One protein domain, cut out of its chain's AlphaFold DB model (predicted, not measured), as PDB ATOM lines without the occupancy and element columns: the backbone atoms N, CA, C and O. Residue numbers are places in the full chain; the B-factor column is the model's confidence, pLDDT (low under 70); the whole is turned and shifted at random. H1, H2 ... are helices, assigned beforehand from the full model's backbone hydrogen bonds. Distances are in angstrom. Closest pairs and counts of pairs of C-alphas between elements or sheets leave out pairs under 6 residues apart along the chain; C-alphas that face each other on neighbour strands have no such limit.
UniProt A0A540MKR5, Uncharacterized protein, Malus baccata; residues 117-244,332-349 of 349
ATOM      1  N   PRO A 117     119.160 107.373 108.745       62.00
ATOM      2  CA  PRO A 117     119.980 108.332 108.024       62.00
ATOM      3  C   PRO A 117     121.417 107.816 108.024       62.00
ATOM      4  O   PRO A 117     122.180 108.022 108.967       62.00
ATOM      5  N   ARG A 118     121.801 107.114 106.956       59.19
ATOM      6  CA  ARG A 118     123.209 106.826 106.701       59.19
ATOM      7  C   ARG A 118     123.908 108.177 106.566       59.19
ATOM      8  O   ARG A 118     123.476 109.012 105.775       59.19
ATOM      9  N   MET A 119     124.953 108.401 107.360       53.91
ATOM     10  CA  MET A 119     125.742 109.644 107.322       53.91
ATOM     11  C   MET A 119     126.542 109.803 106.026       53.91
ATOM     12  O   MET A 119     127.145 110.845 105.780       53.91
ATOM     13  N   GLU A 120     126.574 108.767 105.192       49.50
ATOM     14  CA  GLU A 120     127.294 108.786 103.933       49.50
ATOM     15  C   GLU A 120     126.547 109.671 102.919       49.50
ATOM     16  O   GLU A 120     125.549 109.272 102.329       49.50
ATOM     17  N   GLN A 121     127.092 110.877 102.714       53.28
ATOM     18  CA  GLN A 121     126.913 111.737 101.531       53.28
ATOM     19  C   GLN A 121     125.631 112.577 101.399       53.28
ATOM     20  O   GLN A 121     125.314 113.001 100.288       53.28
ATOM     21  N   LYS A 122     124.910 112.896 102.478       64.19
ATOM     22  CA  LYS A 122     123.813 113.880 102.395       64.19
ATOM     23  C   LYS A 122     124.250 115.265 102.879       64.19
ATOM     24  O   LYS A 122     124.937 115.395 103.893       64.19
ATOM     25  N   ASP A 123     123.862 116.291 102.126       69.94
ATOM     26  CA  ASP A 123     124.134 117.688 102.449       69.94
ATOM     27  C   ASP A 123     123.280 118.116 103.653       69.94
ATOM     28  O   ASP A 123     122.055 118.135 103.583       69.94
ATOM     29  N   LEU A 124     123.917 118.458 104.775       67.19
ATOM     30  CA  LEU A 124     123.237 118.978 105.972       67.19
ATOM     31  C   LEU A 124     122.697 120.404 105.775       67.19
ATOM     32  O   LEU A 124     122.015 120.924 106.655       67.19
ATOM     33  N   MET A 125     122.975 121.034 104.633       74.56
ATOM     34  CA  MET A 125     122.278 122.237 104.184       74.56
ATOM     35  C   MET A 125     120.923 121.918 103.537       74.56
ATOM     36  O   MET A 125     120.130 122.842 103.337       74.56
ATOM     37  N   ASP A 126     120.611 120.652 103.248       79.94
ATOM     38  CA  ASP A 126     119.275 120.233 102.825       79.94
ATOM     39  C   ASP A 126     118.321 120.210 104.029       79.94
ATOM     40  O   ASP A 126     118.514 119.492 105.016       79.94
ATOM     41  N   SER A 127     117.256 121.008 103.935       78.69
ATOM     42  CA  SER A 127     116.215 121.084 104.960       78.69
ATOM     43  C   SER A 127     115.514 119.750 105.193       78.69
ATOM     44  O   SER A 127     115.171 119.433 106.334       78.69
ATOM     45  N   SER A 128     115.324 118.957 104.136       78.75
ATOM     46  CA  SER A 128     114.666 117.656 104.229       78.75
ATOM     47  C   SER A 128     115.526 116.664 105.009       78.75
ATOM     48  O   SER A 128     115.013 115.942 105.863       78.75
ATOM     49  N   TYR A 129     116.844 116.687 104.798       81.50
ATOM     50  CA  TYR A 129     117.760 115.813 105.522       81.50
ATOM     51  C   TYR A 129     117.875 116.173 107.008       81.50
ATOM     52  O   TYR A 129     117.845 115.285 107.859       81.50
ATOM     53  N   LEU A 130     117.932 117.465 107.355       80.56
ATOM     54  CA  LEU A 130     117.903 117.889 108.762       80.56
ATOM     55  C   LEU A 130     116.629 117.421 109.476       80.56
ATOM     56  O   LEU A 130     116.688 117.020 110.638       80.56
ATOM     57  N   PHE A 131     115.491 117.419 108.782       84.81
ATOM     58  CA  PHE A 131     114.245 116.906 109.337       84.81
ATOM     59  C   PHE A 131     114.277 115.384 109.554       84.81
ATOM     60  O   PHE A 131     113.881 114.911 110.619       84.81
ATOM     61  N   GLU A 132     114.832 114.609 108.612       84.50
ATOM     62  CA  GLU A 132     115.086 113.167 108.803       84.50
ATOM     63  C   GLU A 132     115.971 112.906 110.036       84.50
ATOM     64  O   GLU A 132     115.729 111.976 110.814       84.50
ATOM     65  N   VAL A 133     116.995 113.739 110.246       81.38
ATOM     66  CA  VAL A 133     117.879 113.661 111.415       81.38
ATOM     67  C   VAL A 133     117.116 113.941 112.711       81.38
ATOM     68  O   VAL A 133     117.260 113.182 113.668       81.38
ATOM     69  N   ILE A 134     116.286 114.989 112.742       83.56
ATOM     70  CA  ILE A 134     115.431 115.310 113.893       83.56
ATOM     71  C   ILE A 134     114.549 114.102 114.231       83.56
ATOM     72  O   ILE A 134     114.580 113.617 115.361       83.56
ATOM     73  N   LEU A 135     113.821 113.557 113.253       84.19
ATOM     74  CA  LEU A 135     112.914 112.430 113.484       84.19
ATOM     75  C   LEU A 135     113.641 111.173 113.978       84.19
ATOM     76  O   LEU A 135     113.179 110.520 114.912       84.19
ATOM     77  N   SER A 136     114.787 110.841 113.383       81.38
ATOM     78  CA  SER A 136     115.541 109.622 113.710       81.38
ATOM     79  C   SER A 136     116.294 109.692 115.041       81.38
ATOM     80  O   SER A 136     116.367 108.693 115.757       81.38
ATOM     81  N   LYS A 137     116.883 110.844 115.389       79.06
ATOM     82  CA  LYS A 137     117.746 110.978 116.577       79.06
ATOM     83  C   LYS A 137     117.025 111.526 117.797       79.06
ATOM     84  O   LYS A 137     117.535 111.351 118.905       79.06
ATOM     85  N   CYS A 138     115.864 112.149 117.630       76.12
ATOM     86  CA  CYS A 138     115.160 112.823 118.713       76.12
ATOM     87  C   CYS A 138     113.781 112.220 119.024       76.12
ATOM     88  O   CYS A 138     112.918 112.946 119.486       76.12
ATOM     89  N   ALA A 139     113.594 110.904 118.861       68.00
ATOM     90  CA  ALA A 139     112.322 110.181 119.041       68.00
ATOM     91  C   ALA A 139     111.521 110.459 120.343       68.00
ATOM     92  O   ALA A 139     110.325 110.178 120.393       68.00
ATOM     93  N   ASP A 140     112.147 111.036 121.372       73.00
ATOM     94  CA  ASP A 140     111.549 111.391 122.667       73.00
ATOM     95  C   ASP A 140     110.813 112.754 122.665       73.00
ATOM     96  O   ASP A 140     110.885 113.511 123.642       73.00
ATOM     97  N   PHE A 141     110.123 113.110 121.581       74.88
ATOM     98  CA  PHE A 141     109.315 114.334 121.547       74.88
ATOM     99  C   PHE A 141     108.035 114.179 122.373       74.88
ATOM    100  O   PHE A 141     107.383 113.130 122.357       74.88
ATOM    101  N   ARG A 142     107.652 115.242 123.086       75.06
ATOM    102  CA  ARG A 142     106.441 115.280 123.919       75.06
ATOM    103  C   ARG A 142     105.190 115.619 123.119       75.06
ATOM    104  O   ARG A 142     104.118 115.135 123.463       75.06
ATOM    105  N   SER A 143     105.328 116.448 122.088       80.75
ATOM    106  CA  SER A 143     104.228 116.899 121.236       80.75
ATOM    107  C   SER A 143     104.683 117.096 119.793       80.75
ATOM    108  O   SER A 143     105.875 117.237 119.510       80.75
ATOM    109  N   PHE A 144     103.713 117.122 118.881       82.38
ATOM    110  CA  PHE A 144     103.943 117.439 117.475       82.38
ATOM    111  C   PHE A 144     104.511 118.859 117.296       82.38
ATOM    112  O   PHE A 144     105.467 119.053 116.542       82.38
ATOM    113  N   ASP A 145     104.022 119.823 118.082       86.94
ATOM    114  CA  ASP A 145     104.509 121.210 118.078       86.94
ATOM    115  C   ASP A 145     106.007 121.324 118.358       86.94
ATOM    116  O   ASP A 145     106.687 122.170 117.783       86.94
ATOM    117  N   GLU A 146     106.552 120.469 119.226       85.94
ATOM    118  CA  GLU A 146     107.979 120.474 119.554       85.94
ATOM    119  C   GLU A 146     108.838 120.135 118.328       85.94
ATOM    120  O   GLU A 146     109.892 120.743 118.122       85.94
ATOM    121  N   ILE A 147     108.367 119.203 117.493       85.69
ATOM    122  CA  ILE A 147     109.018 118.804 116.240       85.69
ATOM    123  C   ILE A 147     108.899 119.926 115.209       85.69
ATOM    124  O   ILE A 147     109.893 120.292 114.579       85.69
ATOM    125  N   LEU A 148     107.695 120.484 115.051       87.19
ATOM    126  CA  LEU A 148     107.442 121.569 114.106       87.19
ATOM    127  C   LEU A 148     108.257 122.814 114.437       87.19
ATOM    128  O   LEU A 148     108.886 123.384 113.547       87.19
ATOM    129  N   LEU A 149     108.294 123.206 115.711       89.19
ATOM    130  CA  LEU A 149     109.059 124.358 116.165       89.19
ATOM    131  C   LEU A 149     110.554 124.144 115.932       89.19
ATOM    132  O   LEU A 149     111.228 125.037 115.425       89.19
ATOM    133  N   LEU A 150     111.079 122.959 116.253       89.00
ATOM    134  CA  LEU A 150     112.488 122.652 116.019       89.00
ATOM    135  C   LEU A 150     112.830 122.693 114.523       89.00
ATOM    136  O   LEU A 150     113.830 123.299 114.139       89.00
ATOM    137  N   ASN A 151     111.972 122.121 113.674       89.12
ATOM    138  CA  ASN A 151     112.123 122.191 112.223       89.12
ATOM    139  C   ASN A 151     112.066 123.639 111.709       89.12
ATOM    140  O   ASN A 151     112.891 124.035 110.888       89.12
ATOM    141  N   ALA A 152     111.137 124.451 112.218       90.00
ATOM    142  CA  ALA A 152     111.016 125.856 111.850       90.00
ATOM    143  C   ALA A 152     112.264 126.658 112.239       90.00
ATOM    144  O   ALA A 152     112.769 127.439 111.436       90.00
ATOM    145  N   VAL A 153     112.811 126.423 113.433       89.81
ATOM    146  CA  VAL A 153     114.054 127.059 113.891       89.81
ATOM    147  C   VAL A 153     115.242 126.661 113.007       89.81
ATOM    148  O   VAL A 153     116.103 127.494 112.735       89.81
ATOM    149  N   PHE A 154     115.286 125.417 112.529       87.88
ATOM    150  CA  PHE A 154     116.384 124.914 111.698       87.88
ATOM    151  C   PHE A 154     116.309 125.409 110.250       87.88
ATOM    152  O   PHE A 154     117.341 125.697 109.645       87.88
ATOM    153  N   ASN A 155     115.099 125.481 109.689       85.94
ATOM    154  CA  ASN A 155     114.896 125.595 108.244       85.94
ATOM    155  C   ASN A 155     114.138 126.847 107.797       85.94
ATOM    156  O   ASN A 155     114.148 127.159 106.608       85.94
ATOM    157  N   HIS A 156     113.467 127.551 108.707       86.19
ATOM    158  CA  HIS A 156     112.523 128.623 108.378       86.19
ATOM    159  C   HIS A 156     112.781 129.902 109.189       86.19
ATOM    160  O   HIS A 156     111.853 130.615 109.579       86.19
ATOM    161  N   GLY A 157     114.058 130.221 109.443       85.44
ATOM    162  CA  GLY A 157     114.466 131.380 110.246       85.44
ATOM    163  C   GLY A 157     113.903 132.708 109.726       85.44
ATOM    164  O   GLY A 157     113.430 133.530 110.514       85.44
ATOM    165  N   ARG A 158     113.863 132.890 108.402       85.81
ATOM    166  CA  ARG A 158     113.303 134.087 107.758       85.81
ATOM    167  C   ARG A 158     111.806 134.233 107.983       85.81
ATOM    168  O   ARG A 158     111.340 135.331 108.277       85.81
ATOM    169  N   GLN A 159     111.058 133.144 107.857       87.75
ATOM    170  CA  GLN A 159     109.619 133.121 108.095       87.75
ATOM    171  C   GLN A 159     109.320 133.392 109.572       87.75
ATOM    172  O   GLN A 159     108.448 134.204 109.862       87.75
ATOM    173  N   LEU A 160     110.097 132.806 110.491       87.81
ATOM    174  CA  LEU A 160     109.984 133.083 111.925       87.81
ATOM    175  C   LEU A 160     110.245 134.559 112.247       87.81
ATOM    176  O   LEU A 160     109.503 135.165 113.013       87.81
ATOM    177  N   LEU A 161     111.274 135.163 111.650       86.44
ATOM    178  CA  LEU A 161     111.576 136.576 111.881       86.44
ATOM    179  C   LEU A 161     110.520 137.512 111.283       86.44
ATOM    180  O   LEU A 161     110.256 138.557 111.869       86.44
ATOM    181  N   ARG A 162     109.918 137.153 110.142       85.81
ATOM    182  CA  ARG A 162     108.771 137.884 109.579       85.81
ATOM    183  C   ARG A 162     107.557 137.791 110.497       85.81
ATOM    184  O   ARG A 162     107.029 138.825 110.871       85.81
ATOM    185  N   LEU A 163     107.215 136.589 110.962       84.69
ATOM    186  CA  LEU A 163     106.118 136.377 111.910       84.69
ATOM    187  C   LEU A 163     106.283 137.241 113.172       84.69
ATOM    188  O   LEU A 163     105.359 137.936 113.575       84.69
ATOM    189  N   LEU A 164     107.496 137.293 113.732       82.31
ATOM    190  CA  LEU A 164     107.822 138.129 114.897       82.31
ATOM    191  C   LEU A 164     107.765 139.645 114.641       82.31
ATOM    192  O   LEU A 164     107.822 140.419 115.595       82.31
ATOM    193  N   ARG A 165     107.768 140.080 113.379       81.81
ATOM    194  CA  ARG A 165     107.699 141.496 112.984       81.81
ATOM    195  C   ARG A 165     106.291 141.917 112.568       81.81
ATOM    196  O   ARG A 165     105.976 143.093 112.721       81.81
ATOM    197  N   ASP A 166     105.501 140.983 112.047       76.81
ATOM    198  CA  ASP A 166     104.167 141.236 111.502       76.81
ATOM    199  C   ASP A 166     103.059 141.117 112.566       76.81
ATOM    200  O   ASP A 166     102.021 141.762 112.433       76.81
ATOM    201  N   GLU A 167     103.258 140.326 113.628       63.47
ATOM    202  CA  GLU A 167     102.263 140.180 114.700       63.47
ATOM    203  C   GLU A 167     102.300 141.324 115.733       63.47
ATOM    204  O   GLU A 167     103.356 141.873 116.051       63.47
ATOM    205  N   GLU A 168     101.144 141.614 116.350       60.44
ATOM    206  CA  GLU A 168     100.940 142.543 117.486       60.44
ATOM    207  C   GLU A 168     101.775 142.198 118.752       60.44
ATOM    208  O   GLU A 168     101.677 142.876 119.778       60.44
ATOM    209  N   GLY A 169     102.639 141.180 118.686       63.44
ATOM    210  CA  GLY A 169     103.531 140.689 119.740       63.44
ATOM    211  C   GLY A 169     104.793 141.531 119.957       63.44
ATOM    212  O   GLY A 169     105.909 141.007 120.046       63.44
ATOM    213  N   HIS A 170     104.654 142.858 120.050       75.25
ATOM    214  CA  HIS A 170     105.780 143.755 120.344       75.25
ATOM    215  C   HIS A 170     106.456 143.436 121.691       75.25
ATOM    216  O   HIS A 170     107.653 143.688 121.862       75.25
ATOM    217  N   GLU A 171     105.717 142.864 122.645       80.75
ATOM    218  CA  GLU A 171     106.257 142.450 123.938       80.75
ATOM    219  C   GLU A 171     107.165 141.215 123.804       80.75
ATOM    220  O   GLU A 171     108.290 141.209 124.309       80.75
ATOM    221  N   GLU A 172     106.723 140.189 123.081       81.56
ATOM    222  CA  GLU A 172     107.485 138.976 122.786       81.56
ATOM    223  C   GLU A 172     108.745 139.308 121.988       81.56
ATOM    224  O   GLU A 172     109.835 138.833 122.319       81.56
ATOM    225  N   GLN A 173     108.626 140.192 120.997       82.88
ATOM    226  CA  GLN A 173     109.756 140.679 120.217       82.88
ATOM    227  C   GLN A 173     110.792 141.391 121.102       82.88
ATOM    228  O   GLN A 173     111.996 141.148 120.972       82.88
ATOM    229  N   ALA A 174     110.345 142.244 122.031       84.62
ATOM    230  CA  ALA A 174     111.230 142.931 122.968       84.62
ATOM    231  C   ALA A 174     111.931 141.947 123.919       84.62
ATOM    232  O   ALA A 174     113.138 142.065 124.141       84.62
ATOM    233  N   ARG A 175     111.207 140.942 124.428       86.50
ATOM    234  CA  ARG A 175     111.768 139.878 125.279       86.50
ATOM    235  C   ARG A 175     112.822 139.059 124.537       86.50
ATOM    236  O   ARG A 175     113.903 138.827 125.070       86.50
ATOM    237  N   ILE A 176     112.541 138.661 123.299       85.88
ATOM    238  CA  ILE A 176     113.491 137.944 122.439       85.88
ATOM    239  C   ILE A 176     114.748 138.784 122.213       85.88
ATOM    240  O   ILE A 176     115.861 138.287 122.379       85.88
ATOM    241  N   LYS A 177     114.585 140.067 121.880       86.38
ATOM    242  CA  LYS A 177     115.707 140.983 121.660       86.38
ATOM    243  C   LYS A 177     116.566 141.150 122.914       86.38
ATOM    244  O   LYS A 177     117.793 141.152 122.815       86.38
ATOM    245  N   ASP A 178     115.943 141.249 124.087       87.50
ATOM    246  CA  ASP A 178     116.642 141.292 125.374       87.50
ATOM    247  C   ASP A 178     117.442 140.001 125.616       87.50
ATOM    248  O   ASP A 178     118.635 140.067 125.912       87.50
ATOM    249  N   ILE A 179     116.843 138.829 125.382       86.62
ATOM    250  CA  ILE A 179     117.522 137.528 125.507       86.62
ATOM    251  C   ILE A 179     118.723 137.439 124.559       86.62
ATOM    252  O   ILE A 179     119.821 137.096 124.998       86.62
ATOM    253  N   VAL A 180     118.543 137.778 123.281       84.94
ATOM    254  CA  VAL A 180     119.628 137.751 122.289       84.94
ATOM    255  C   VAL A 180     120.745 138.711 122.687       84.94
ATOM    256  O   VAL A 180     121.911 138.324 122.671       84.94
ATOM    257  N   SER A 181     120.414 139.932 123.116       82.94
ATOM    258  CA  SER A 181     121.434 140.901 123.528       82.94
ATOM    259  C   SER A 181     122.240 140.412 124.734       82.94
ATOM    260  O   SER A 181     123.466 140.492 124.711       82.94
ATOM    261  N   LYS A 182     121.591 139.793 125.731       83.88
ATOM    262  CA  LYS A 182     122.270 139.148 126.865       83.88
ATOM    263  C   LYS A 182     123.235 138.058 126.408       83.88
ATOM    264  O   LYS A 182     124.367 138.033 126.885       83.88
ATOM    265  N   ILE A 183     122.827 137.208 125.463       79.94
ATOM    266  CA  ILE A 183     123.687 136.150 124.910       79.94
ATOM    267  C   ILE A 183     124.902 136.756 124.191       79.94
ATOM    268  O   ILE A 183     126.028 136.320 124.422       79.94
ATOM    269  N   CYS A 184     124.706 137.800 123.381       73.75
ATOM    270  CA  CYS A 184     125.790 138.466 122.651       73.75
ATOM    271  C   CYS A 184     126.765 139.244 123.553       73.75
ATOM    272  O   CYS A 184     127.906 139.464 123.159       73.75
ATOM    273  N   THR A 185     126.345 139.674 124.750       71.69
ATOM    274  CA  THR A 185     127.206 140.414 125.698       71.69
ATOM    275  C   THR A 185     128.159 139.536 126.517       71.69
ATOM    276  O   THR A 185     128.961 140.063 127.286       71.69
ATOM    277  N   ILE A 186     128.094 138.208 126.374       66.44
ATOM    278  CA  ILE A 186     128.961 137.282 127.110       66.44
ATOM    279  C   ILE A 186     130.414 137.418 126.585       66.44
ATOM    280  O   ILE A 186     130.631 137.244 125.385       66.44
ATOM    281  N   PRO A 187     131.413 137.742 127.439       49.44
ATOM    282  CA  PRO A 187     132.773 138.085 127.007       49.44
ATOM    283  C   PRO A 187     133.521 136.990 126.233       49.44
ATOM    284  O   PRO A 187     133.396 135.795 126.511       49.44
ATOM    285  N   SER A 188     134.384 137.438 125.314       52.44
ATOM    286  CA  SER A 188     135.064 136.610 124.310       52.44
ATOM    287  C   SER A 188     136.105 135.609 124.839       52.44
ATOM    288  O   SER A 188     136.396 134.615 124.179       52.44
ATOM    289  N   ASP A 189     136.595 135.760 126.069       48.69
ATOM    290  CA  ASP A 189     137.518 134.774 126.661       48.69
ATOM    291  C   ASP A 189     136.829 133.419 126.946       48.69
ATOM    292  O   ASP A 189     137.486 132.393 127.117       48.69
ATOM    293  N   ALA A 190     135.489 133.402 126.924       45.69
ATOM    294  CA  ALA A 190     134.636 132.216 126.943       45.69
ATOM    295  C   ALA A 190     133.950 131.931 125.582       45.69
ATOM    296  O   ALA A 190     133.169 130.986 125.488       45.69
ATOM    297  N   SER A 191     134.228 132.699 124.516       50.12
ATOM    298  CA  SER A 191     133.493 132.661 123.234       50.12
ATOM    299  C   SER A 191     134.045 131.694 122.193       50.12
ATOM    300  O   SER A 191     133.967 131.953 120.991       50.12
ATOM    301  N   SER A 192     134.583 130.554 122.611       57.03
ATOM    302  CA  SER A 192     134.520 129.424 121.688       57.03
ATOM    303  C   SER A 192     133.122 128.831 121.839       57.03
ATOM    304  O   SER A 192     132.663 128.618 122.951       57.03
ATOM    305  N   LEU A 193     132.420 128.537 120.743       61.50
ATOM    306  CA  LEU A 193     131.229 127.668 120.792       61.50
ATOM    307  C   LEU A 193     131.612 126.226 121.194       61.50
ATOM    308  O   LEU A 193     130.752 125.384 121.430       61.50
ATOM    309  N   GLY A 194     132.915 125.948 121.326       62.69
ATOM    310  CA  GLY A 194     133.504 124.674 121.727       62.69
ATOM    311  C   GLY A 194     132.972 124.077 123.038       62.69
ATOM    312  O   GLY A 194     132.660 122.891 123.028       62.69
ATOM    313  N   PRO A 195     132.816 124.819 124.153       65.19
ATOM    314  CA  PRO A 195     132.241 124.309 125.392       65.19
ATOM    315  C   PRO A 195     130.758 123.974 125.229       65.19
ATOM    316  O   PRO A 195     130.338 122.924 125.693       65.19
ATOM    317  N   ILE A 196     129.994 124.794 124.494       68.62
ATOM    318  CA  ILE A 196     128.571 124.539 124.206       68.62
ATOM    319  C   ILE A 196     128.420 123.242 123.406       68.62
ATOM    320  O   ILE A 196     127.634 122.374 123.773       68.62
ATOM    321  N   ILE A 197     129.227 123.067 122.359       69.75
ATOM    322  CA  ILE A 197     129.238 121.848 121.539       69.75
ATOM    323  C   ILE A 197     129.721 120.641 122.359       69.75
ATOM    324  O   ILE A 197     129.162 119.551 122.254       69.75
ATOM    325  N   LYS A 198     130.717 120.827 123.232       73.25
ATOM    326  CA  LYS A 198     131.213 119.774 124.128       73.25
ATOM    327  C   LYS A 198     130.172 119.347 125.161       73.25
ATOM    328  O   LYS A 198     130.113 118.171 125.520       73.25
ATOM    329  N   ASP A 199     129.363 120.282 125.639       75.38
ATOM    330  CA  ASP A 199     128.267 119.999 126.554       75.38
ATOM    331  C   ASP A 199     127.088 119.343 125.824       75.38
ATOM    332  O   ASP A 199     126.481 118.432 126.389       75.38
ATOM    333  N   CYS A 200     126.841 119.669 124.545       79.44
ATOM    334  CA  CYS A 200     125.879 118.947 123.700       79.44
ATOM    335  C   CYS A 200     126.175 117.441 123.627       79.44
ATOM    336  O   CYS A 200     125.236 116.648 123.633       79.44
ATOM    337  N   PHE A 201     127.449 117.024 123.631       76.44
ATOM    338  CA  PHE A 201     127.812 115.597 123.632       76.44
ATOM    339  C   PHE A 201     127.371 114.844 124.898       76.44
ATOM    340  O   PHE A 201     127.273 113.622 124.879       76.44
ATOM    341  N   LYS A 202     127.116 115.550 126.007       80.06
ATOM    342  CA  LYS A 202     126.689 114.951 127.285       80.06
ATOM    343  C   LYS A 202     125.177 115.021 127.506       80.06
ATOM    344  O   LYS A 202     124.674 114.452 128.473       80.06
ATOM    345  N   MET A 203     124.464 115.769 126.667       83.19
ATOM    346  CA  MET A 203     123.025 115.980 126.778       83.19
ATOM    347  C   MET A 203     122.243 114.896 126.035       83.19
ATOM    348  O   MET A 203     122.766 114.200 125.170       83.19
ATOM    349  N   LYS A 204     120.945 114.784 126.339       84.56
ATOM    350  CA  LYS A 204     120.031 113.993 125.503       84.56
ATOM    351  C   LYS A 204     119.952 114.600 124.101       84.56
ATOM    352  O   LYS A 204     119.925 115.826 123.978       84.56
ATOM    353  N   ASN A 205     119.794 113.765 123.075       86.62
ATOM    354  CA  ASN A 205     119.796 114.199 121.673       86.62
ATOM    355  C   ASN A 205     118.843 115.369 121.398       86.62
ATOM    356  O   ASN A 205     119.241 116.376 120.823       86.62
ATOM    357  N   ILE A 206     117.602 115.283 121.886       85.56
ATOM    358  CA  ILE A 206     116.608 116.355 121.732       85.56
ATOM    359  C   ILE A 206     117.054 117.680 122.372       85.56
ATOM    360  O   ILE A 206     116.835 118.749 121.810       85.56
ATOM    361  N   GLN A 207     117.710 117.634 123.533       87.38
ATOM    362  CA  GLN A 207     118.188 118.838 124.218       87.38
ATOM    363  C   GLN A 207     119.356 119.473 123.462       87.38
ATOM    364  O   GLN A 207     119.377 120.690 123.291       87.38
ATOM    365  N   ALA A 208     120.278 118.651 122.961       87.75
ATOM    366  CA  ALA A 208     121.377 119.109 122.123       87.75
ATOM    367  C   ALA A 208     120.862 119.745 120.822       87.75
ATOM    368  O   ALA A 208     121.264 120.859 120.496       87.75
ATOM    369  N   CYS A 209     119.917 119.107 120.118       87.81
ATOM    370  CA  CYS A 209     119.328 119.671 118.900       87.81
ATOM    371  C   CYS A 209     118.635 121.012 119.159       87.81
ATOM    372  O   CYS A 209     118.848 121.961 118.407       87.81
ATOM    373  N   LYS A 210     117.864 121.130 120.248       89.12
ATOM    374  CA  LYS A 210     117.266 122.411 120.650       89.12
ATOM    375  C   LYS A 210     118.321 123.482 120.889       89.12
ATOM    376  O   LYS A 210     118.177 124.593 120.391       89.12
ATOM    377  N   LEU A 211     119.377 123.155 121.631       88.75
ATOM    378  CA  LEU A 211     120.441 124.104 121.940       88.75
ATOM    379  C   LEU A 211     121.151 124.576 120.667       88.75
ATOM    380  O   LEU A 211     121.300 125.779 120.477       88.75
ATOM    381  N   LEU A 212     121.519 123.660 119.770       88.62
ATOM    382  CA  LEU A 212     122.156 123.999 118.495       88.62
ATOM    383  C   LEU A 212     121.247 124.849 117.597       88.62
ATOM    384  O   LEU A 212     121.711 125.837 117.028       88.62
ATOM    385  N   GLY A 213     119.957 124.511 117.517       89.44
ATOM    386  CA  GLY A 213     118.966 125.313 116.798       89.44
ATOM    387  C   GLY A 213     118.859 126.729 117.335       89.44
ATOM    388  O   GLY A 213     118.921 127.685 116.570       89.44
ATOM    389  N   LEU A 214     118.758 126.874 118.658       89.62
ATOM    390  CA  LEU A 214     118.688 128.182 119.305       89.62
ATOM    391  C   LEU A 214     119.958 129.003 119.064       89.62
ATOM    392  O   LEU A 214     119.853 130.185 118.760       89.62
ATOM    393  N   GLN A 215     121.146 128.396 119.140       87.00
ATOM    394  CA  GLN A 215     122.402 129.095 118.839       87.00
ATOM    395  C   GLN A 215     122.463 129.555 117.379       87.00
ATOM    396  O   GLN A 215     122.816 130.701 117.104       87.00
ATOM    397  N   SER A 216     122.059 128.693 116.443       90.00
ATOM    398  CA  SER A 216     121.947 129.048 115.027       90.00
ATOM    399  C   SER A 216     120.979 130.215 114.815       90.00
ATOM    400  O   SER A 216     121.295 131.182 114.122       90.00
ATOM    401  N   TRP A 217     119.829 130.181 115.483       90.06
ATOM    402  CA  TRP A 217     118.823 131.227 115.372       90.06
ATOM    403  C   TRP A 217     119.260 132.554 116.009       90.06
ATOM    404  O   TRP A 217     118.972 133.618 115.469       90.06
ATOM    405  N   VAL A 218     120.019 132.517 117.108       89.00
ATOM    406  CA  VAL A 218     120.648 133.711 117.700       89.00
ATOM    407  C   VAL A 218     121.621 134.357 116.714       89.00
ATOM    408  O   VAL A 218     121.606 135.580 116.564       89.00
ATOM    409  N   ILE A 219     122.432 133.555 116.013       87.81
ATOM    410  CA  ILE A 219     123.309 134.043 114.940       87.81
ATOM    411  C   ILE A 219     122.465 134.671 113.832       87.81
ATOM    412  O   ILE A 219     122.705 135.820 113.468       87.81
ATOM    413  N   TYR A 220     121.443 133.961 113.350       90.06
ATOM    414  CA  TYR A 220     120.543 134.451 112.308       90.06
ATOM    415  C   TYR A 220     119.925 135.810 112.666       90.06
ATOM    416  O   TYR A 220     120.016 136.766 111.890       90.06
ATOM    417  N   TYR A 221     119.327 135.914 113.854       88.69
ATOM    418  CA  TYR A 221     118.674 137.127 114.339       88.69
ATOM    419  C   TYR A 221     119.677 138.278 114.474       88.69
ATOM    420  O   TYR A 221     119.429 139.385 113.998       88.69
ATOM    421  N   SER A 222     120.841 138.011 115.070       86.38
ATOM    422  CA  SER A 222     121.881 139.023 115.283       86.38
ATOM    423  C   SER A 222     122.430 139.557 113.965       86.38
ATOM    424  O   SER A 222     122.539 140.770 113.801       86.38
ATOM    425  N   LEU A 223     122.721 138.677 113.003       86.69
ATOM    426  CA  LEU A 223     123.181 139.063 111.668       86.69
ATOM    427  C   LEU A 223     122.109 139.856 110.914       86.69
ATOM    428  O   LEU A 223     122.423 140.874 110.306       86.69
ATOM    429  N   SER A 224     120.846 139.438 111.011       86.12
ATOM    430  CA  SER A 224     119.720 140.121 110.361       86.12
ATOM    431  C   SER A 224     119.476 141.534 110.910       86.12
ATOM    432  O   SER A 224     119.016 142.413 110.181       86.12
ATOM    433  N   GLU A 225     119.781 141.777 112.187       82.94
ATOM    434  CA  GLU A 225     119.645 143.102 112.803       82.94
ATOM    435  C   GLU A 225     120.891 143.979 112.627       82.94
ATOM    436  O   GLU A 225     120.761 145.157 112.294       82.94
ATOM    437  N   GLN A 226     122.089 143.421 112.835       79.19
ATOM    438  CA  GLN A 226     123.349 144.172 112.879       79.19
ATOM    439  C   GLN A 226     123.979 144.374 111.495       79.19
ATOM    440  O   GLN A 226     124.606 145.404 111.253       79.19
ATOM    441  N   CYS A 227     123.818 143.421 110.573       76.06
ATOM    442  CA  CYS A 227     124.513 143.420 109.285       76.06
ATOM    443  C   CYS A 227     123.568 143.795 108.136       76.06
ATOM    444  O   CYS A 227     123.185 142.964 107.314       76.06
ATOM    445  N   ARG A 228     123.204 145.083 108.070       75.69
ATOM    446  CA  ARG A 228     122.372 145.646 106.984       75.69
ATOM    447  C   ARG A 228     123.181 146.314 105.872       75.69
ATOM    448  O   ARG A 228     122.650 146.578 104.799       75.69
ATOM    449  N   THR A 229     124.454 146.609 106.127       77.31
ATOM    450  CA  THR A 229     125.352 147.288 105.187       77.31
ATOM    451  C   THR A 229     126.511 146.390 104.782       77.31
ATOM    452  O   THR A 229     126.844 145.416 105.460       77.31
ATOM    453  N   ARG A 230     127.148 146.750 103.665       72.50
ATOM    454  CA  ARG A 230     128.320 146.046 103.144       72.50
ATOM    455  C   ARG A 230     129.482 146.042 104.125       72.50
ATOM    456  O   ARG A 230     130.006 144.978 104.431       72.50
ATOM    457  N   ASP A 231     129.802 147.197 104.688       76.81
ATOM    458  CA  ASP A 231     130.940 147.355 105.594       76.81
ATOM    459  C   ASP A 231     130.821 146.472 106.849       76.81
ATOM    460  O   ASP A 231     131.824 145.949 107.337       76.81
ATOM    461  N   CYS A 232     129.598 146.249 107.350       81.44
ATOM    462  CA  CYS A 232     129.348 145.353 108.480       81.44
ATOM    463  C   CYS A 232     129.677 143.892 108.138       81.44
ATOM    464  O   CYS A 232     130.344 143.219 108.922       81.44
ATOM    465  N   TRP A 233     129.264 143.416 106.961       80.50
ATOM    466  CA  TRP A 233     129.561 142.060 106.489       80.50
ATOM    467  C   TRP A 233     131.047 141.857 106.192       80.50
ATOM    468  O   TRP A 233     131.620 140.845 106.589       80.50
ATOM    469  N   GLU A 234     131.693 142.833 105.551       79.06
ATOM    470  CA  GLU A 234     133.133 142.786 105.274       79.06
ATOM    471  C   GLU A 234     133.946 142.754 106.573       79.06
ATOM    472  O   GLU A 234     134.839 141.921 106.728       79.06
ATOM    473  N   SER A 235     133.583 143.592 107.548       81.25
ATOM    474  CA  SER A 235     134.204 143.586 108.876       81.25
ATOM    475  C   SER A 235     134.008 142.245 109.581       81.25
ATOM    476  O   SER A 235     134.957 141.704 110.142       81.25
ATOM    477  N   LEU A 236     132.802 141.670 109.520       82.31
ATOM    478  CA  LEU A 236     132.510 140.370 110.119       82.31
ATOM    479  C   LEU A 236     133.344 139.254 109.488       82.31
ATOM    480  O   LEU A 236     133.919 138.439 110.210       82.31
ATOM    481  N   PHE A 237     133.448 139.223 108.162       82.44
ATOM    482  CA  PHE A 237     134.255 138.229 107.464       82.44
ATOM    483  C   PHE A 237     135.741 138.375 107.787       82.44
ATOM    484  O   PHE A 237     136.374 137.381 108.138       82.44
ATOM    485  N   LEU A 238     136.282 139.598 107.782       80.81
ATOM    486  CA  LEU A 238     137.675 139.851 108.164       80.81
ATOM    487  C   LEU A 238     137.963 139.422 109.608       80.81
ATOM    488  O   LEU A 238     138.955 138.735 109.851       80.81
ATOM    489  N   CYS A 239     137.080 139.759 110.552       78.31
ATOM    490  CA  CYS A 239     137.207 139.364 111.958       78.31
ATOM    491  C   CYS A 239     137.186 137.840 112.161       78.31
ATOM    492  O   CYS A 239     137.759 137.353 113.131       78.31
ATOM    493  N   ASN A 240     136.552 137.093 111.255       75.19
ATOM    494  CA  ASN A 240     136.456 135.633 111.309       75.19
ATOM    495  C   ASN A 240     137.389 134.925 110.310       75.19
ATOM    496  O   ASN A 240     137.240 133.727 110.081       75.19
ATOM    497  N   ALA A 241     138.343 135.649 109.708       77.31
ATOM    498  CA  ALA A 241     139.264 135.134 108.690       77.31
ATOM    499  C   ALA A 241     138.568 134.472 107.476       77.31
ATOM    500  O   ALA A 241     139.129 133.591 106.822       77.31
ATOM    501  N   ILE A 242     137.354 134.916 107.144       76.62
ATOM    502  CA  ILE A 242     136.605 134.486 105.962       76.62
ATOM    503  C   ILE A 242     137.058 135.335 104.773       76.62
ATOM    504  O   ILE A 242     136.997 136.565 104.799       76.62
ATOM    505  N   SER A 243     137.513 134.676 103.709       72.69
ATOM    506  CA  SER A 243     137.951 135.351 102.484       72.69
ATOM    507  C   SER A 243     136.762 135.681 101.577       72.69
ATOM    508  O   SER A 243     135.919 134.826 101.313       72.69
ATOM    509  N   PHE A 244     136.711 136.904 101.048       68.75
ATOM    510  CA  PHE A 244     135.696 137.342 100.083       68.75
ATOM    511  C   PHE A 244     136.321 138.227  98.998       68.75
ATOM    512  O   PHE A 244     137.386 138.817  99.194       68.75
ATOM    513  N   SER A 332     123.933 131.163 109.369       88.06
ATOM    514  CA  SER A 332     123.309 130.410 110.463       88.06
ATOM    515  C   SER A 332     123.140 128.932 110.116       88.06
ATOM    516  O   SER A 332     123.479 128.060 110.918       88.06
ATOM    517  N   LYS A 333     122.680 128.630 108.895       87.38
ATOM    518  CA  LYS A 333     122.460 127.251 108.451       87.38
ATOM    519  C   LYS A 333     123.773 126.489 108.294       87.38
ATOM    520  O   LYS A 333     123.844 125.331 108.689       87.38
ATOM    521  N   TYR A 334     124.823 127.150 107.810       84.94
ATOM    522  CA  TYR A 334     126.168 126.588 107.712       84.94
ATOM    523  C   TYR A 334     126.770 126.273 109.090       84.94
ATOM    524  O   TYR A 334     127.366 125.214 109.297       84.94
ATOM    525  N   CYS A 335     126.587 127.161 110.070       86.12
ATOM    526  CA  CYS A 335     126.989 126.889 111.449       86.12
ATOM    527  C   CYS A 335     126.228 125.685 112.019       86.12
ATOM    528  O   CYS A 335     126.847 124.759 112.545       86.12
ATOM    529  N   LEU A 336     124.901 125.665 111.862       88.38
ATOM    530  CA  LEU A 336     124.056 124.568 112.330       88.38
ATOM    531  C   LEU A 336     124.447 123.231 111.696       88.38
ATOM    532  O   LEU A 336     124.591 122.245 112.411       88.38
ATOM    533  N   SER A 337     124.643 123.200 110.377       85.94
ATOM    534  CA  SER A 337     125.011 121.989 109.643       85.94
ATOM    535  C   SER A 337     126.367 121.453 110.104       85.94
ATOM    536  O   SER A 337     126.500 120.258 110.373       85.94
ATOM    537  N   THR A 338     127.345 122.338 110.309       84.88
ATOM    538  CA  THR A 338     128.670 121.979 110.828       84.88
ATOM    539  C   THR A 338     128.585 121.389 112.238       84.88
ATOM    540  O   THR A 338     129.165 120.336 112.505       84.88
ATOM    541  N   TRP A 339     127.834 122.015 113.148       87.12
ATOM    542  CA  TRP A 339     127.698 121.512 114.520       87.12
ATOM    543  C   TRP A 339     126.900 120.216 114.595       87.12
ATOM    544  O   TRP A 339     127.274 119.311 115.338       87.12
ATOM    545  N   MET A 340     125.828 120.107 113.808       84.44
ATOM    546  CA  MET A 340     125.051 118.878 113.696       84.44
ATOM    547  C   MET A 340     125.927 117.743 113.178       84.44
ATOM    548  O   MET A 340     125.868 116.658 113.742       84.44
ATOM    549  N   LYS A 341     126.803 117.985 112.194       84.06
ATOM    550  CA  LYS A 341     127.758 116.976 111.720       84.06
ATOM    551  C   LYS A 341     128.637 116.446 112.854       84.06
ATOM    552  O   LYS A 341     128.705 115.237 113.053       84.06
ATOM    553  N   TRP A 342     129.243 117.338 113.639       83.44
ATOM    554  CA  TRP A 342     130.100 116.947 114.764       83.44
ATOM    555  C   TRP A 342     129.347 116.165 115.843       83.44
ATOM    556  O   TRP A 342     129.856 115.178 116.366       83.44
ATOM    557  N   VAL A 343     128.129 116.591 116.182       82.88
ATOM    558  CA  VAL A 343     127.297 115.915 117.185       82.88
ATOM    559  C   VAL A 343     126.806 114.558 116.691       82.88
ATOM    560  O   VAL A 343     126.847 113.581 117.437       82.88
ATOM    561  N   LEU A 344     126.419 114.463 115.422       79.88
ATOM    562  CA  LEU A 344     125.995 113.213 114.808       79.88
ATOM    563  C   LEU A 344     127.130 112.192 114.767       79.88
ATOM    564  O   LEU A 344     126.898 111.056 115.168       79.88
ATOM    565  N   GLU A 345     128.343 112.591 114.371       80.50
ATOM    566  CA  GLU A 345     129.530 111.723 114.382       80.50
ATOM    567  C   GLU A 345     129.781 111.102 115.767       80.50
ATOM    568  O   GLU A 345     130.157 109.936 115.855       80.50
ATOM    569  N   GLN A 346     129.519 111.843 116.849       76.31
ATOM    570  CA  GLN A 346     129.634 111.327 118.218       76.31
ATOM    571  C   GLN A 346     128.465 110.419 118.625       76.31
ATOM    572  O   GLN A 346     128.672 109.462 119.356       76.31
ATOM    573  N   TRP A 347     127.245 110.673 118.145       74.75
ATOM    574  CA  TRP A 347     126.077 109.809 118.394       74.75
ATOM    575  C   TRP A 347     126.039 108.536 117.537       74.75
ATOM    576  O   TRP A 347     125.103 107.739 117.658       74.75
ATOM    577  N   GLY A 348     126.961 108.404 116.583       61.69
ATOM    578  CA  GLY A 348     127.152 107.210 115.763       61.69
ATOM    579  C   GLY A 348     128.186 106.228 116.321       61.69
ATOM    580  O   GLY A 348     128.280 105.122 115.789       61.69
ATOM    581  N   GLN A 349     128.946 106.630 117.345       47.78
ATOM    582  CA  GLN A 349     129.858 105.784 118.126       47.78
ATOM    583  C   GLN A 349     129.120 105.192 119.325       47.78
ATOM    584  O   GLN A 349     129.437 104.033 119.674       47.78
TER     585      GLN A 349
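Overview. This is residues 117 to 244 and 332 to 349 of the 349 residues of an uncharacterized protein of Malus baccata (UniProt A0A540MKR5). One long helix, H6, runs through the middle of a cluster of shorter helices, with H8 side by side with its first half and running back the other way. The hairpin of H1 and H2 packs on that same half and short H5 lies by it too, while H3 and H4 stand at steep angles by the second half, H4 nearly square to H6, and H7 follows off its last end. The printed part has 146 residues with eight named helices, H1 to H8 in chain order, and no named strand; the class is all helix. It is compact, with a radius of gyration of the C-alphas of 16.1 A and spans of 42 by 40 by 27 A.

Along the chain. H1, residues 127 to 137, begins at C-alpha 127 (116.215, 121.084, 104.960) and is 15.5 A long. H2 is residues 144 to 155, 16.5 A, and H3 residues 157 to 166. H4, residues 170 to 184, measures 20.8 A, and H5 is residues 194 to 200. H6, residues 205 to 226, is the longest at 31.4 A, from (119.796, 114.199, 121.673) to (123.349, 144.172, 112.879). H7 is residues 230 to 239. H8, residues 332 to 347, is 22.2 A long and ends at C-alpha 347 (126.077, 109.809, 118.394).

Arrangement. H6 is the hub, touching five helices. It touches H8 at a shallow tilt of 17 degrees, opposite ways, closest at the C-alphas of Ser 216 and Ser 332, 5.0 A apart. With residues 209 to 217 alone it touches H2, at a steep tilt of 45 degrees; the closest C-alphas, of Phe 154 and Gly 213, are 5.7 A apart. H1 and H2 form a helical hairpin, with C-alphas 127 and 155 closest at 5.7 A. H5 and H6, also a helical hairpin, only just touch, with 3 pairs of C-alphas within 8 A; Cys 200 and Ala 208 are closest, their C-alphas 4.8 A apart. H4 is close to H6 but not clearly touching, about perpendicular at 81 degrees, with C-alphas 180 and 218 closest at 6.2 A. In each helix, every O i to N i+4 pair is within hydrogen-bond range.

Size, cuts and confidence. The farthest C-alphas, of Glu 168 and Gln 349, are 46.8 A apart. Residues 245 to 331 are not printed, and C-alphas 244 and 332 are 17.6 A apart across this cut. Of the links printed whole, none is long. Residues 166 to 171 and 185 to 192 stand free. The mean pLDDT of the printed part is 78.6; among the residues under 70 are 117 to 124 and 186 to 197.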